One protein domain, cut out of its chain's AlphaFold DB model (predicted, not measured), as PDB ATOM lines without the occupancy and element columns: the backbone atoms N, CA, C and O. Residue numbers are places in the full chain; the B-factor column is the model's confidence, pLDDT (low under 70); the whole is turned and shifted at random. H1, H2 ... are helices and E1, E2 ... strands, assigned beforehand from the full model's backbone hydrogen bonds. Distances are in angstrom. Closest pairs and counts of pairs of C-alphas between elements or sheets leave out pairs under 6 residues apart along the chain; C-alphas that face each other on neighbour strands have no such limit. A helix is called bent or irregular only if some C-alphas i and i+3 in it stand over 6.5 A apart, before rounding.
ATOM      1  N   VAL A   3     -37.019  -0.711  -6.363       92.38
ATOM      2  CA  VAL A   3     -35.969  -0.739  -7.392       92.38
ATOM      3  C   VAL A   3     -35.050   0.470  -7.241       92.38
ATOM      4  O   VAL A   3     -35.508   1.544  -6.855       92.38
ATOM      5  N   HIS A   4     -33.763   0.307  -7.553       91.75
ATOM      6  CA  HIS A   4     -32.844   1.441  -7.626       91.75
ATOM      7  C   HIS A   4     -32.973   2.120  -8.988       91.75
ATOM      8  O   HIS A   4     -32.724   1.502 -10.025       91.75
ATOM      9  N   ASP A   5     -33.359   3.388  -8.985       88.94
ATOM     10  CA  ASP A   5     -33.513   4.185 -10.187       88.94
ATOM     11  C   ASP A   5     -32.222   4.934 -10.507       88.94
ATOM     12  O   ASP A   5     -31.808   5.840  -9.784       88.94
ATOM     13  N   VAL A   6     -31.586   4.572 -11.617       85.56
ATOM     14  CA  VAL A   6     -30.332   5.192 -12.064       85.56
ATOM     15  C   VAL A   6     -30.513   6.622 -12.583       85.56
ATOM     16  O   VAL A   6     -29.553   7.393 -12.577       85.56
ATOM     17  N   VAL A   7     -31.724   6.987 -13.017       84.81
ATOM     18  CA  VAL A   7     -32.041   8.292 -13.615       84.81
ATOM     19  C   VAL A   7     -32.088   9.351 -12.526       84.81
ATOM     20  O   VAL A   7     -31.406  10.370 -12.609       84.81
ATOM     21  N   ILE A   8     -32.852   9.073 -11.471       86.00
ATOM     22  CA  ILE A   8     -33.024   9.971 -10.323       86.00
ATOM     23  C   ILE A   8     -32.124   9.603  -9.132       86.00
ATOM     24  O   ILE A   8     -32.149  10.279  -8.108       86.00
ATOM     25  N   ARG A   9     -31.290   8.564  -9.283       87.69
ATOM     26  CA  ARG A   9     -30.246   8.121  -8.339       87.69
ATOM     27  C   ARG A   9     -30.761   7.833  -6.929       87.69
ATOM     28  O   ARG A   9     -30.115   8.186  -5.942       87.69
ATOM     29  N   LYS A  10     -31.915   7.176  -6.828       91.50
ATOM     30  CA  LYS A  10     -32.520   6.788  -5.548       91.50
ATOM     31  C   LYS A  10     -33.374   5.537  -5.680       91.50
ATOM     32  O   LYS A  10     -33.732   5.130  -6.781       91.50
ATOM     33  N   ASP A  11     -33.709   4.942  -4.544       92.12
ATOM     34  CA  ASP A  11     -34.638   3.819  -4.506       92.12
ATOM     35  C   ASP A  11     -36.079   4.323  -4.620       92.12
ATOM     36  O   ASP A  11     -36.497   5.220  -3.887       92.12
ATOM     37  N   VAL A  12     -36.840   3.710  -5.520       93.69
ATOM     38  CA  VAL A  12     -38.250   4.014  -5.788       93.69
ATOM     39  C   VAL A  12     -39.075   2.741  -5.779       93.69
ATOM     40  O   VAL A  12     -38.551   1.627  -5.862       93.69
ATOM     41  N   GLU A  13     -40.388   2.886  -5.671       94.69
ATOM     42  CA  GLU A  13     -41.300   1.764  -5.828       94.69
ATOM     43  C   GLU A  13     -41.801   1.682  -7.270       94.69
ATOM     44  O   GLU A  13     -42.353   2.637  -7.791       94.69
ATOM     45  N   GLN A  14     -41.624   0.529  -7.908       94.88
ATOM     46  CA  GLN A  14     -42.224   0.194  -9.194       94.88
ATOM     47  C   GLN A  14     -43.592  -0.469  -8.997       94.88
ATOM     48  O   GLN A  14     -43.715  -1.400  -8.185       94.88
ATOM     49  N   VAL A  15     -44.580  -0.012  -9.763       94.31
ATOM     50  CA  VAL A  15     -45.984  -0.454  -9.726       94.31
ATOM     51  C   VAL A  15     -46.347  -1.120 -11.058       94.31
ATOM     52  O   VAL A  15     -45.754  -0.806 -12.089       94.31
ATOM     53  N   ASP A  16     -47.288  -2.067 -11.038       93.88
ATOM     54  CA  ASP A  16     -47.815  -2.686 -12.257       93.88
ATOM     55  C   ASP A  16     -48.737  -1.702 -12.993       93.88
ATOM     56  O   ASP A  16     -49.626  -1.101 -12.388       93.88
ATOM     57  N   GLU A  17     -48.558  -1.553 -14.308       94.19
ATOM     58  CA  GLU A  17     -49.394  -0.681 -15.143       94.19
ATOM     59  C   GLU A  17     -50.889  -1.008 -14.992       94.19
ATOM     60  O   GLU A  17     -51.721  -0.103 -14.929       94.19
ATOM     61  N   ASN A  18     -51.251  -2.289 -14.859       92.50
ATOM     62  CA  ASN A  18     -52.644  -2.709 -14.718       92.50
ATOM     63  C   ASN A  18     -53.291  -2.196 -13.430       92.50
ATOM     64  O   ASN A  18     -54.499  -1.944 -13.428       92.50
ATOM     65  N   ASP A  19     -52.524  -2.032 -12.354       89.75
ATOM     66  CA  ASP A  19     -53.053  -1.496 -11.098       89.75
ATOM     67  C   ASP A  19     -53.455  -0.023 -11.256       89.75
ATOM     68  O   ASP A  19     -54.442   0.413 -10.662       89.75
ATOM     69  N   ILE A  20     -52.763   0.698 -12.141       89.44
ATOM     70  CA  ILE A  20     -53.002   2.104 -12.466       89.44
ATOM     71  C   ILE A  20     -54.168   2.256 -13.450       89.44
ATOM     72  O   ILE A  20     -55.154   2.949 -13.192       89.44
ATOM     73  N   VAL A  21     -54.088   1.579 -14.596       92.81
ATOM     74  CA  VAL A  21     -54.954   1.894 -15.742       92.81
ATOM     75  C   VAL A  21     -56.309   1.200 -15.674       92.81
ATOM     76  O   VAL A  21     -57.268   1.654 -16.297       92.81
ATOM     77  N   ARG A  22     -56.448   0.112 -14.902       93.06
ATOM     78  CA  ARG A  22     -57.693  -0.676 -14.853       93.06
ATOM     79  C   ARG A  22     -58.896   0.142 -14.394       93.06
ATOM     80  O   ARG A  22     -59.997  -0.085 -14.897       93.06
ATOM     81  N   ILE A  23     -58.716   1.040 -13.426       91.44
ATOM     82  CA  ILE A  23     -59.800   1.909 -12.946       91.44
ATOM     83  C   ILE A  23     -60.166   2.913 -14.042       91.44
ATOM     84  O   ILE A  23     -61.338   3.028 -14.392       91.44
ATOM     85  N   LEU A  24     -59.168   3.547 -14.654       95.00
ATOM     86  CA  LEU A  24     -59.361   4.554 -15.696       95.00
ATOM     87  C   LEU A  24     -60.081   3.992 -16.925       95.00
ATOM     88  O   LEU A  24     -61.097   4.546 -17.335       95.00
ATOM     89  N   LYS A  25     -59.643   2.834 -17.437       95.56
ATOM     90  CA  LYS A  25     -60.278   2.148 -18.578       95.56
ATOM     91  C   LYS A  25     -61.745   1.794 -18.322       95.56
ATOM     92  O   LYS A  25     -62.560   1.803 -19.233       95.56
ATOM     93  N   ARG A  26     -62.101   1.460 -17.077       92.94
ATOM     94  CA  ARG A  26     -63.492   1.140 -16.704       92.94
ATOM     95  C   ARG A  26     -64.360   2.380 -16.525       92.94
ATOM     96  O   ARG A  26     -65.576   2.281 -16.661       92.94
ATOM     97  N   SER A  27     -63.751   3.504 -16.164       92.56
ATOM     98  CA  SER A  27     -64.451   4.716 -15.744       92.56
ATOM     99  C   SER A  27     -64.486   5.815 -16.808       92.56
ATOM    100  O   SER A  27     -65.320   6.708 -16.694       92.56
ATOM    101  N   SER A  28     -63.645   5.748 -17.844       96.12
ATOM    102  CA  SER A  28     -63.643   6.676 -18.979       96.12
ATOM    103  C   SER A  28     -63.516   5.920 -20.299       96.12
ATOM    104  O   SER A  28     -62.557   5.186 -20.534       96.12
ATOM    105  N   ARG A  29     -64.491   6.140 -21.184       95.94
ATOM    106  CA  ARG A  29     -64.508   5.561 -22.532       95.94
ATOM    107  C   ARG A  29     -63.431   6.195 -23.415       95.94
ATOM    108  O   ARG A  29     -62.822   5.513 -24.229       95.94
ATOM    109  N   GLU A  30     -63.216   7.492 -23.241       96.81
ATOM    110  CA  GLU A  30     -62.201   8.296 -23.919       96.81
ATOM    111  C   GLU A  30     -60.809   7.734 -23.614       96.81
ATOM    112  O   GLU A  30     -60.024   7.493 -24.531       96.81
ATOM    113  N   PHE A  31     -60.547   7.420 -22.340       97.56
ATOM    114  CA  PHE A  31     -59.300   6.793 -21.917       97.56
ATOM    115  C   PHE A  31     -59.135   5.372 -22.443       97.56
ATOM    116  O   PHE A  31     -58.044   5.029 -22.880       97.56
ATOM    117  N   ASP A  32     -60.183   4.545 -22.431       97.38
ATOM    118  CA  ASP A  32     -60.100   3.182 -22.972       97.38
ATOM    119  C   ASP A  32     -59.725   3.185 -24.464       97.38
ATOM    120  O   ASP A  32     -58.812   2.468 -24.879       97.38
ATOM    121  N   LEU A  33     -60.360   4.062 -25.253       97.00
ATOM    122  CA  LEU A  33     -60.055   4.241 -26.674       97.00
ATOM    123  C   LEU A  33     -58.616   4.733 -26.889       97.00
ATOM    124  O   LEU A  33     -57.857   4.105 -27.625       97.00
ATOM    125  N   PHE A  34     -58.232   5.820 -26.213       98.19
ATOM    126  CA  PHE A  34     -56.876   6.370 -26.257       98.19
ATOM    127  C   PHE A  34     -55.822   5.320 -25.885       98.19
ATOM    128  O   PHE A  34     -54.821   5.151 -26.578       98.19
ATOM    129  N   TYR A  35     -56.057   4.575 -24.807       97.25
ATOM    130  CA  TYR A  35     -55.118   3.582 -24.309       97.25
ATOM    131  C   TYR A  35     -54.907   2.446 -25.316       97.25
ATOM    132  O   TYR A  35     -53.789   1.963 -25.495       97.25
ATOM    133  N   HIS A  36     -55.965   2.012 -25.994       96.44
ATOM    134  CA  HIS A  36     -55.844   0.986 -27.021       96.44
ATOM    135  C   HIS A  36     -55.103   1.495 -28.267       96.44
ATOM    136  O   HIS A  36     -54.145   0.848 -28.685       96.44
ATOM    137  N   GLU A  37     -55.478   2.654 -28.809       96.62
ATOM    138  CA  GLU A  37     -54.919   3.172 -30.070       96.62
ATOM    139  C   GLU A  37     -53.511   3.772 -29.945       96.62
ATOM    140  O   GLU A  37     -52.711   3.708 -30.875       96.62
ATOM    141  N   GLU A  38     -53.204   4.414 -28.820       96.44
ATOM    142  CA  GLU A  38     -51.955   5.163 -28.662       96.44
ATOM    143  C   GLU A  38     -50.971   4.378 -27.799       96.44
ATOM    144  O   GLU A  38     -49.847   4.098 -28.213       96.44
ATOM    145  N   ARG A  39     -51.396   3.940 -26.609       94.19
ATOM    146  CA  ARG A  39     -50.505   3.248 -25.672       94.19
ATOM    147  C   ARG A  39     -50.185   1.817 -26.099       94.19
ATOM    148  O   ARG A  39     -49.011   1.452 -26.116       94.19
ATOM    149  N   MET A  40     -51.192   0.991 -26.378       93.88
ATOM    150  CA  MET A  40     -50.970  -0.436 -26.651       93.88
ATOM    151  C   MET A  40     -50.390  -0.698 -28.042       93.88
ATOM    152  O   MET A  40     -49.604  -1.629 -28.196       93.88
ATOM    153  N   GLU A  41     -50.773   0.092 -29.046       92.81
ATOM    154  CA  GLU A  41     -50.310  -0.115 -30.422       92.81
ATOM    155  C   GLU A  41     -48.911   0.453 -30.683       92.81
ATOM    156  O   GLU A  41     -48.181  -0.099 -31.509       92.81
ATOM    157  N   LYS A  42     -48.521   1.539 -29.999       92.44
ATOM    158  CA  LYS A  42     -47.308   2.296 -30.355       92.44
ATOM    159  C   LYS A  42     -46.160   2.167 -29.365       92.44
ATOM    160  O   LYS A  42     -45.013   2.375 -29.755       92.44
ATOM    161  N   LEU A  43     -46.439   1.853 -28.100       92.12
ATOM    162  CA  LEU A  43     -45.422   1.811 -27.050       92.12
ATOM    163  C   LEU A  43     -45.116   0.378 -26.604       92.12
ATOM    164  O   LEU A  43     -46.004  -0.466 -26.497       92.12
ATOM    165  N   GLY A  44     -43.844   0.136 -26.277       90.00
ATOM    166  CA  GLY A  44     -43.391  -1.070 -25.580       90.00
ATOM    167  C   GLY A  44     -43.799  -1.076 -24.103       90.00
ATOM    168  O   GLY A  44     -44.856  -0.579 -23.732       90.00
ATOM    169  N   GLU A  45     -42.983  -1.646 -23.225       91.81
ATOM    170  CA  GLU A  45     -43.222  -1.553 -21.779       91.81
ATOM    171  C   GLU A  45     -43.050  -0.102 -21.285       91.81
ATOM    172  O   GLU A  45     -42.090   0.566 -21.667       91.81
ATOM    173  N   ILE A  46     -43.969   0.378 -20.435       94.69
ATOM    174  CA  ILE A  46     -43.783   1.600 -19.638       94.69
ATOM    175  C   ILE A  46     -43.449   1.179 -18.214       94.69
ATOM    176  O   ILE A  46     -44.190   0.412 -17.599       94.69
ATOM    177  N   LEU A  47     -42.369   1.726 -17.659       95.31
ATOM    178  CA  LEU A  47     -42.061   1.538 -16.245       95.31
ATOM    179  C   LEU A  47     -42.774   2.599 -15.405       95.31
ATOM    180  O   LEU A  47     -42.494   3.788 -15.528       95.31
ATOM    181  N   TRP A  48     -43.655   2.163 -14.510       95.81
ATOM    182  CA  TRP A  48     -44.380   3.046 -13.596       95.81
ATOM    183  C   TRP A  48     -43.701   3.071 -12.231       95.81
ATOM    184  O   TRP A  48     -43.498   2.018 -11.620       95.81
ATOM    185  N   ARG A  49     -43.322   4.260 -11.753       95.88
ATOM    186  CA  ARG A  49     -42.536   4.433 -10.523       95.88
ATOM    187  C   ARG A  49     -43.142   5.487  -9.603       95.88
ATOM    188  O   ARG A  49     -43.591   6.528 -10.061       95.88
ATOM    189  N   ILE A  50     -43.115   5.240  -8.300       93.88
ATOM    190  CA  ILE A  50     -43.543   6.198  -7.283       93.88
ATOM    191  C   ILE A  50     -42.335   7.031  -6.860       93.88
ATOM    192  O   ILE A  50     -41.359   6.505  -6.317       93.88
ATOM    193  N   ASP A  51     -42.429   8.335  -7.089       91.56
ATOM    194  CA  ASP A  51     -41.476   9.340  -6.649       91.56
ATOM    195  C   ASP A  51     -42.202  10.383  -5.774       91.56
ATOM    196  O   ASP A  51     -42.806  11.322  -6.300       91.56
ATOM    197  N   PRO A  52     -42.140  10.257  -4.434       85.12
ATOM    198  CA  PRO A  52     -42.850  11.154  -3.521       85.12
ATOM    199  C   PRO A  52     -42.269  12.577  -3.482       85.12
ATOM    200  O   PRO A  52     -42.840  13.448  -2.833       85.12
ATOM    201  N   GLU A  53     -41.129  12.826  -4.137       85.06
ATOM    202  CA  GLU A  53     -40.546  14.168  -4.249       85.06
ATOM    203  C   GLU A  53     -41.144  14.972  -5.406       85.06
ATOM    204  O   GLU A  53     -40.864  16.168  -5.526       85.06
ATOM    205  N   ILE A  54     -41.975  14.356  -6.256       81.56
ATOM    206  CA  ILE A  54     -42.705  15.118  -7.261       81.56
ATOM    207  C   ILE A  54     -43.706  16.019  -6.535       81.56
ATOM    208  O   ILE A  54     -44.592  15.563  -5.807       81.56
ATOM    209  N   GLY A  55     -43.510  17.327  -6.705       69.44
ATOM    210  CA  GLY A  55     -44.284  18.345  -6.010       69.44
ATOM    211  C   GLY A  55     -45.785  18.238  -6.298       69.44
ATOM    212  O   GLY A  55     -46.181  17.794  -7.371       69.44
ATOM    213  N   PRO A  56     -46.646  18.708  -5.383       61.25
ATOM    214  CA  PRO A  56     -48.100  18.568  -5.501       61.25
ATOM    215  C   PRO A  56     -48.700  19.249  -6.742       61.25
ATOM    216  O   PRO A  56     -49.796  18.879  -7.154       61.25
ATOM    217  N   ALA A  57     -47.991  20.218  -7.333       63.56
ATOM    218  CA  ALA A  57     -48.382  20.883  -8.577       63.56
ATOM    219  C   ALA A  57     -48.192  20.003  -9.826       63.56
ATOM    220  O   ALA A  57     -48.885  20.203 -10.814       63.56
ATOM    221  N   ASN A  58     -47.303  19.007  -9.778       71.44
ATOM    222  CA  ASN A  58     -47.066  18.064 -10.867       71.44
ATOM    223  C   ASN A  58     -47.387  16.665 -10.336       71.44
ATOM    224  O   ASN A  58     -46.573  16.060  -9.659       71.44
ATOM    225  N   LYS A  59     -48.585  16.123 -10.565       83.19
ATOM    226  CA  LYS A  59     -48.916  14.783 -10.033       83.19
ATOM    227  C   LYS A  59     -48.093  13.662 -10.675       83.19
ATOM    228  O   LYS A  59     -47.843  12.638 -10.036       83.19
ATOM    229  N   MET A  60     -47.686  13.855 -11.927       91.81
ATOM    230  CA  MET A  60     -46.918  12.892 -12.705       91.81
ATOM    231  C   MET A  60     -45.890  13.596 -13.589       91.81
ATOM    232  O   MET A  60     -45.966  14.804 -13.799       91.81
ATOM    233  N   ARG A  61     -44.913  12.825 -14.068       91.25
ATOM    234  CA  ARG A  61     -43.990  13.225 -15.134       91.25
ATOM    235  C   ARG A  61     -43.509  12.001 -15.900       91.25
ATOM    236  O   ARG A  61     -43.245  10.958 -15.297       91.25
ATOM    237  N   SER A  62     -43.305  12.151 -17.195       92.69
ATOM    238  CA  SER A  62     -42.724  11.138 -18.067       92.69
ATOM    239  C   SER A  62     -41.282  11.482 -18.442       92.69
ATOM    240  O   SER A  62     -40.885  12.644 -18.546       92.69
ATOM    241  N   ILE A  63     -40.463  10.449 -18.622       90.19
ATOM    242  CA  ILE A  63     -39.137  10.550 -19.228       90.19
ATOM    243  C   ILE A  63     -38.892   9.329 -20.101       90.19
ATOM    244  O   ILE A  63     -39.323   8.223 -19.780       90.19
ATOM    245  N   THR A  64     -38.138   9.517 -21.172       88.19
ATOM    246  CA  THR A  64     -37.670   8.427 -22.023       88.19
ATOM    247  C   THR A  64     -36.176   8.246 -21.818       88.19
ATOM    248  O   THR A  64     -35.417   9.218 -21.853       88.19
ATOM    249  N   VAL A  65     -35.748   7.009 -21.582       86.88
ATOM    250  CA  VAL A  65     -34.346   6.677 -21.318       86.88
ATOM    251  C   VAL A  65     -33.879   5.544 -22.211       86.88
ATOM    252  O   VAL A  65     -34.658   4.674 -22.581       86.88
ATOM    253  N   ASN A  66     -32.589   5.541 -22.532       85.00
ATOM    254  CA  ASN A  66     -31.964   4.454 -23.273       85.00
ATOM    255  C   ASN A  66     -31.266   3.501 -22.302       85.00
ATOM    256  O   ASN A  66     -30.570   3.944 -21.383       85.00
ATOM    257  N   ASP A  67     -31.429   2.197 -22.507       82.94
ATOM    258  CA  ASP A  67     -30.628   1.201 -21.804       82.94
ATOM    259  C   ASP A  67     -29.182   1.146 -22.336       82.94
ATOM    260  O   ASP A  67     -28.778   1.872 -23.248       82.94
ATOM    261  N   VAL A  68     -28.379   0.250 -21.756       82.81
ATOM    262  CA  VAL A  68     -26.981   0.023 -22.165       82.81
ATOM    263  C   VAL A  68     -26.837  -0.493 -23.602       82.81
ATOM    264  O   VAL A  68     -25.740  -0.442 -24.155       82.81
ATOM    265  N   TYR A  69     -27.920  -0.989 -24.200       84.88
ATOM    266  CA  TYR A  69     -27.991  -1.469 -25.577       84.88
ATOM    267  C   TYR A  69     -28.570  -0.414 -26.534       84.88
ATOM    268  O   TYR A  69     -28.692  -0.680 -27.729       84.88
ATOM    269  N   GLY A  70     -28.888   0.785 -26.033       80.75
ATOM    270  CA  GLY A  70     -29.489   1.867 -26.809       80.75
ATOM    271  C   GLY A  70     -30.987   1.692 -27.060       80.75
ATOM    272  O   GLY A  70     -31.544   2.414 -27.883       80.75
ATOM    273  N   ILE A  71     -31.644   0.746 -26.384       83.19
ATOM    274  CA  ILE A  71     -33.092   0.562 -26.470       83.19
ATOM    275  C   ILE A  71     -33.756   1.633 -25.614       83.19
ATOM    276  O   ILE A  71     -33.537   1.708 -24.405       83.19
ATOM    277  N   SER A  72     -34.573   2.449 -26.268       84.94
ATOM    278  CA  SER A  72     -35.377   3.484 -25.635       84.94
ATOM    279  C   SER A  72     -36.594   2.872 -24.942       84.94
ATOM    280  O   SER A  72     -37.327   2.094 -25.556       84.94
ATOM    281  N   TYR A  73     -36.822   3.231 -23.682       88.56
ATOM    282  CA  TYR A  73     -38.024   2.872 -22.942       88.56
ATOM    283  C   TYR A  73     -38.538   4.051 -22.096       88.56
ATOM    284  O   TYR A  73     -37.750   4.801 -21.506       88.56
ATOM    285  N   PRO A  74     -39.864   4.236 -22.035       94.25
ATOM    286  CA  PRO A  74     -40.495   5.257 -21.209       94.25
ATOM    287  C   PRO A  74     -40.583   4.855 -19.728       94.25
ATOM    288  O   PRO A  74     -40.832   3.700 -19.369       94.25
ATOM    289  N   ILE A  75     -40.441   5.852 -18.860       95.31
ATOM    290  CA  ILE A  75     -40.692   5.780 -17.423       95.31
ATOM    291  C   ILE A  75     -41.701   6.875 -17.076       95.31
ATOM    292  O   ILE A  75     -41.470   8.044 -17.384       95.31
ATOM    293  N   ILE A  76     -42.787   6.513 -16.394       95.81
ATOM    294  CA  ILE A  76     -43.719   7.474 -15.799       95.81
ATOM    295  C   ILE A  76     -43.541   7.446 -14.287       95.81
ATOM    296  O   ILE A  76     -43.702   6.408 -13.640       95.81
ATOM    297  N   TYR A  77     -43.218   8.606 -13.728       94.81
ATOM    298  CA  TYR A  77     -43.169   8.808 -12.292       94.81
ATOM    299  C   TYR A  77     -44.468   9.434 -11.790       94.81
ATOM    300  O   TYR A  77     -44.977  10.376 -12.396       94.81
ATOM    301  N   MET A  78     -44.959   8.956 -10.651       93.81
ATOM    302  CA  MET A  78     -46.145   9.463  -9.958       93.81
ATOM    303  C   MET A  78     -45.835   9.758  -8.494       93.81
ATOM    304  O   MET A  78     -45.016   9.075  -7.883       93.81
ATOM    305  N   ASN A  79     -46.495  10.757  -7.917       90.56
ATOM    306  CA  ASN A  79     -46.311  11.086  -6.502       90.56
ATOM    307  C   ASN A  79     -47.000  10.090  -5.544       90.56
ATOM    308  O   ASN A  79     -46.485   9.828  -4.459       90.56
ATOM    309  N   ASP A  80     -48.139   9.529  -5.954       85.94
ATOM    310  CA  ASP A  80     -48.991   8.623  -5.181       85.94
ATOM    311  C   ASP A  80     -49.559   7.531  -6.109       85.94
ATOM    312  O   ASP A  80     -50.036   7.848  -7.201       85.94
ATOM    313  N   PRO A  81     -49.534   6.245  -5.706       84.50
ATOM    314  CA  PRO A  81     -50.169   5.165  -6.460       84.50
ATOM    315  C   PRO A  81     -51.705   5.200  -6.471       84.50
ATOM    316  O   PRO A  81     -52.313   4.453  -7.240       84.50
ATOM    317  N   ASN A  82     -52.359   6.003  -5.622       87.19
ATOM    318  CA  ASN A  82     -53.824   6.054  -5.551       87.19
ATOM    319  C   ASN A  82     -54.444   6.857  -6.704       87.19
ATOM    320  O   ASN A  82     -54.949   7.964  -6.521       87.19
ATOM    321  N   ILE A  83     -54.446   6.262  -7.895       89.81
ATOM    322  CA  ILE A  83     -55.002   6.873  -9.102       89.81
ATOM    323  C   ILE A  83     -56.527   6.779  -9.119       89.81
ATOM    324  O   ILE A  83     -57.124   5.710  -8.956       89.81
ATOM    325  N   SER A  84     -57.160   7.927  -9.342       91.12
ATOM    326  CA  SER A  84     -58.607   8.082  -9.419       91.12
ATOM    327  C   SER A  84     -59.047   8.505 -10.820       91.12
ATOM    328  O   SER A  84     -58.240   8.893 -11.661       91.12
ATOM    329  N   ILE A  85     -60.358   8.486 -11.074       91.19
ATOM    330  CA  ILE A  85     -60.916   9.000 -12.334       91.19
ATOM    331  C   ILE A  85     -60.597  10.486 -12.559       91.19
ATOM    332  O   ILE A  85     -60.534  10.928 -13.700       91.19
ATOM    333  N   GLU A  86     -60.349  11.257 -11.498       89.69
ATOM    334  CA  GLU A  86     -59.968  12.666 -11.629       89.69
ATOM    335  C   GLU A  86     -58.568  12.854 -12.224       89.69
ATOM    336  O   GLU A  86     -58.252  13.946 -12.688       89.69
ATOM    337  N   ASP A  87     -57.741  11.808 -12.216       90.75
ATOM    338  CA  ASP A  87     -56.373  11.825 -12.737       90.75
ATOM    339  C   ASP A  87     -56.304  11.348 -14.196       90.75
ATOM    340  O   ASP A  87     -55.226  11.295 -14.784       90.75
ATOM    341  N   VAL A  88     -57.448  11.004 -14.803       94.25
ATOM    342  CA  VAL A  88     -57.509  10.382 -16.134       94.25
ATOM    343  C   VAL A  88     -56.839  11.229 -17.217       94.25
ATOM    344  O   VAL A  88     -56.147  10.686 -18.076       94.25
ATOM    345  N   PHE A  89     -57.003  12.553 -17.147       94.38
ATOM    346  CA  PHE A  89     -56.380  13.482 -18.082       94.38
ATOM    347  C   PHE A  89     -54.862  13.508 -17.909       94.38
ATOM    348  O   PHE A  89     -54.143  13.351 -18.885       94.38
ATOM    349  N   ILE A  90     -54.375  13.607 -16.667       93.69
ATOM    350  CA  ILE A  90     -52.939  13.619 -16.348       93.69
ATOM    351  C   ILE A  90     -52.271  12.319 -16.814       93.69
ATOM    352  O   ILE A  90     -51.199  12.339 -17.408       93.69
ATOM    353  N   VAL A  91     -52.914  11.173 -16.588       95.31
ATOM    354  CA  VAL A  91     -52.365   9.882 -17.023       95.31
ATOM    355  C   VAL A  91     -52.307   9.801 -18.549       95.31
ATOM    356  O   VAL A  91     -51.304   9.347 -19.100       95.31
ATOM    357  N   ALA A  92     -53.351  10.259 -19.244       97.19
ATOM    358  CA  ALA A  92     -53.349  10.311 -20.702       97.19
ATOM    359  C   ALA A  92     -52.289  11.284 -21.246       97.19
ATOM    360  O   ALA A  92     -51.615  10.962 -22.224       97.19
ATOM    361  N   HIS A  93     -52.102  12.423 -20.575       96.50
ATOM    362  CA  HIS A  93     -51.094  13.443 -20.871       96.50
ATOM    363  C   HIS A  93     -49.680  12.863 -20.871       96.50
ATOM    364  O   HIS A  93     -48.974  12.927 -21.879       96.50
ATOM    365  N   GLU A  94     -49.289  12.199 -19.784       96.31
ATOM    366  CA  GLU A  94     -47.948  11.616 -19.670       96.31
ATOM    367  C   GLU A  94     -47.712  10.454 -20.638       96.31
ATOM    368  O   GLU A  94     -46.627  10.316 -21.209       96.31
ATOM    369  N   ILE A  95     -48.733   9.628 -20.881       97.25
ATOM    370  CA  ILE A  95     -48.646   8.579 -21.903       97.25
ATOM    371  C   ILE A  95     -48.467   9.210 -23.290       97.25
ATOM    372  O   ILE A  95     -47.663   8.719 -24.082       97.25
ATOM    373  N   MET A  96     -49.170  10.302 -23.599       97.38
ATOM    374  CA  MET A  96     -49.065  10.960 -24.900       97.38
ATOM    375  C   MET A  96     -47.677  11.571 -25.130       97.38
ATOM    376  O   MET A  96     -47.146  11.450 -26.233       97.38
ATOM    377  N   HIS A  97     -47.031  12.140 -24.107       96.06
ATOM    378  CA  HIS A  97     -45.621  12.541 -24.212       96.06
ATOM    379  C   HIS A  97     -44.715  11.365 -24.607       96.06
ATOM    380  O   HIS A  97     -43.853  11.502 -25.484       96.06
ATOM    381  N   CYS A  98     -44.938  10.185 -24.017       95.81
ATOM    382  CA  CYS A  98     -44.205   8.970 -24.375       95.81
ATOM    383  C   CYS A  98     -44.458   8.578 -25.841       95.81
ATOM    384  O   CYS A  98     -43.509   8.293 -26.573       95.81
ATOM    385  N   VAL A  99     -45.717   8.613 -26.290       95.94
ATOM    386  CA  VAL A  99     -46.104   8.320 -27.681       95.94
ATOM    387  C   VAL A  99     -45.425   9.276 -28.658       95.94
ATOM    388  O   VAL A  99     -44.773   8.827 -29.599       95.94
ATOM    389  N   LEU A 100     -45.512  10.589 -28.427       94.50
ATOM    390  CA  LEU A 100     -44.894  11.587 -29.304       94.50
ATOM    391  C   LEU A 100     -43.370  11.452 -29.345       94.50
ATOM    392  O   LEU A 100     -42.761  11.677 -30.391       94.50
ATOM    393  N   THR A 101     -42.749  11.051 -28.235       92.44
ATOM    394  CA  THR A 101     -41.313  10.753 -28.201       92.44
ATOM    395  C   THR A 101     -40.979   9.539 -29.067       92.44
ATOM    396  O   THR A 101     -40.075   9.622 -29.899       92.44
ATOM    397  N   GLN A 102     -41.734   8.444 -28.938       91.00
ATOM    398  CA  GLN A 102     -41.550   7.229 -29.739       91.00
ATOM    399  C   GLN A 102     -41.762   7.477 -31.242       91.00
ATOM    400  O   GLN A 102     -41.085   6.877 -32.074       91.00
ATOM    401  N   GLU A 103     -42.673   8.383 -31.599       91.12
ATOM    402  CA  GLU A 103     -42.932   8.788 -32.985       91.12
ATOM    403  C   GLU A 103     -41.918   9.812 -33.537       91.12
ATOM    404  O   GLU A 103     -42.060  10.252 -34.680       91.12
ATOM    405  N   GLY A 104     -40.918  10.236 -32.753       90.06
ATOM    406  CA  GLY A 104     -39.940  11.250 -33.171       90.06
ATOM    407  C   GLY A 104     -40.531  12.658 -33.322       90.06
ATOM    408  O   GLY A 104     -39.985  13.497 -34.041       90.06
TER     409      GLY A 104
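AT A GLANCE: This is residues 3 to 104 of the 262 residues of an uncharacterized protein of Tissierellales bacterium (UniProt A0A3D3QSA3). A five-stranded sheet, curled like part of a barrel, has the long helix H3 packed lengthwise over its edge strand E4, while H1 and H2 meet at a corner beyond the sheet and both pack on H3. The three helices cluster toward one end of the longest axis, and the turns of the hairpins E1 and E2 and E4 and E5 lie toward the other. The printed part has 102 residues, with three named helices and five named strands in the order E1 E2 H1 H2 E3 E4 E5 H3. The sheet is mixed, in the order E1 E2 E3 E5 E4, and the class is mixed, helices and strands. The whole is compact, with a radius of gyration of the C-alphas of 13.3 A and spans of 37 by 30 by 22 A.

HOW THE PARTS SIT: E1, residues 3 to 5, and E2, residues 10 to 15, form an antiparallel hairpin, with N 3 and O 12 at 2.8 A. E2 is staggered: it pairs with E1 over residues 10 to 12 and with E3, residues 47 to 50, over residues 13 to 15. E2 and E3 are antiparallel, with N 50 and O 13 at 2.8 A. H1, residues 17 to 27, is only just on the sheet, with 5 pairs of C-alphas within 10 A, and only grazes it with residues 17 to 20. H2, residues 29 to 42, is not on the sheet and touches H1 only at the corner, with its residues 31 to 35 alone; the closest C-alphas are those of Lys 25 and Asp 32, 4.5 A apart. E3 and E5, residues 72 to 78, are parallel, with N 49 and O 76 at 2.9 A. E5 forms an antiparallel hairpin with E4, residues 60 to 66, with N 63 and O 75 at 2.9 A and N 77 and O 61 at 2.8 A. H3, residues 85 to 102, is on one face of the sheet, two layers, a helix over a sheet. Its height over the sheet is 9.0 A, and it lies over E4 and runs along the strands, at 23 degrees to E4 on the local plane. The closest C-alphas of E4 and H3 are those of Ser 62 and Glu 94, 5.5 A apart. H3 touches H2 at a shallow tilt of 22 degrees, the same way, closest at the C-alphas of Lys 42 and Val 99, 6.7 A apart. H3 touches H1 with its residues 85 to 88 alone, at a steep tilt of 57 degrees, opposite ways, closest at the C-alphas of Leu 24 and Ile 85, 5.8 A apart. E1 and E4, the edge strands, are apart. Within hydrogen-bond range are 5 of 7 O i to N i+4 pairs in H1, 8 of 10 in H2 and 12 of 14 in H3.

IN THESE COORDINATES: E1 begins at C-alpha 3, (-35.969, -0.739, -7.392), and is 6.2 A long. E2 measures 15.8 A, H1 16.0 A, H2 19.2 A, E3 10.2 A, E4 20.2 A and E5 19.9 A. H3, 26.1 A long, begins at C-alpha 85, (-60.916, 9.000, -12.334), and ends at C-alpha 102, (-41.550, 7.229, -29.739). H3 is irregular, with C-alphas 86 and 89 at 7.4 A, and H1 only just, with C-alphas 20 and 23 at 6.8 A. H2 is neither bent nor irregular, but only just: C-alphas 37 and 40 are 6.3 A apart.

THE WHOLE: The two C-alphas farthest apart are those of Ser 27 and Val 68, 38.3 A. The sheet is strongly twisted, its C-alphas lying up to 7.1 A off the best plane. The printed part has no cut and no long link; the links E3 to E4, 9 residues, and E5 to H3, 6 residues, are short but not tight. The mean pLDDT of the printed part is 90.9, and residues 55 to 57 are under 70.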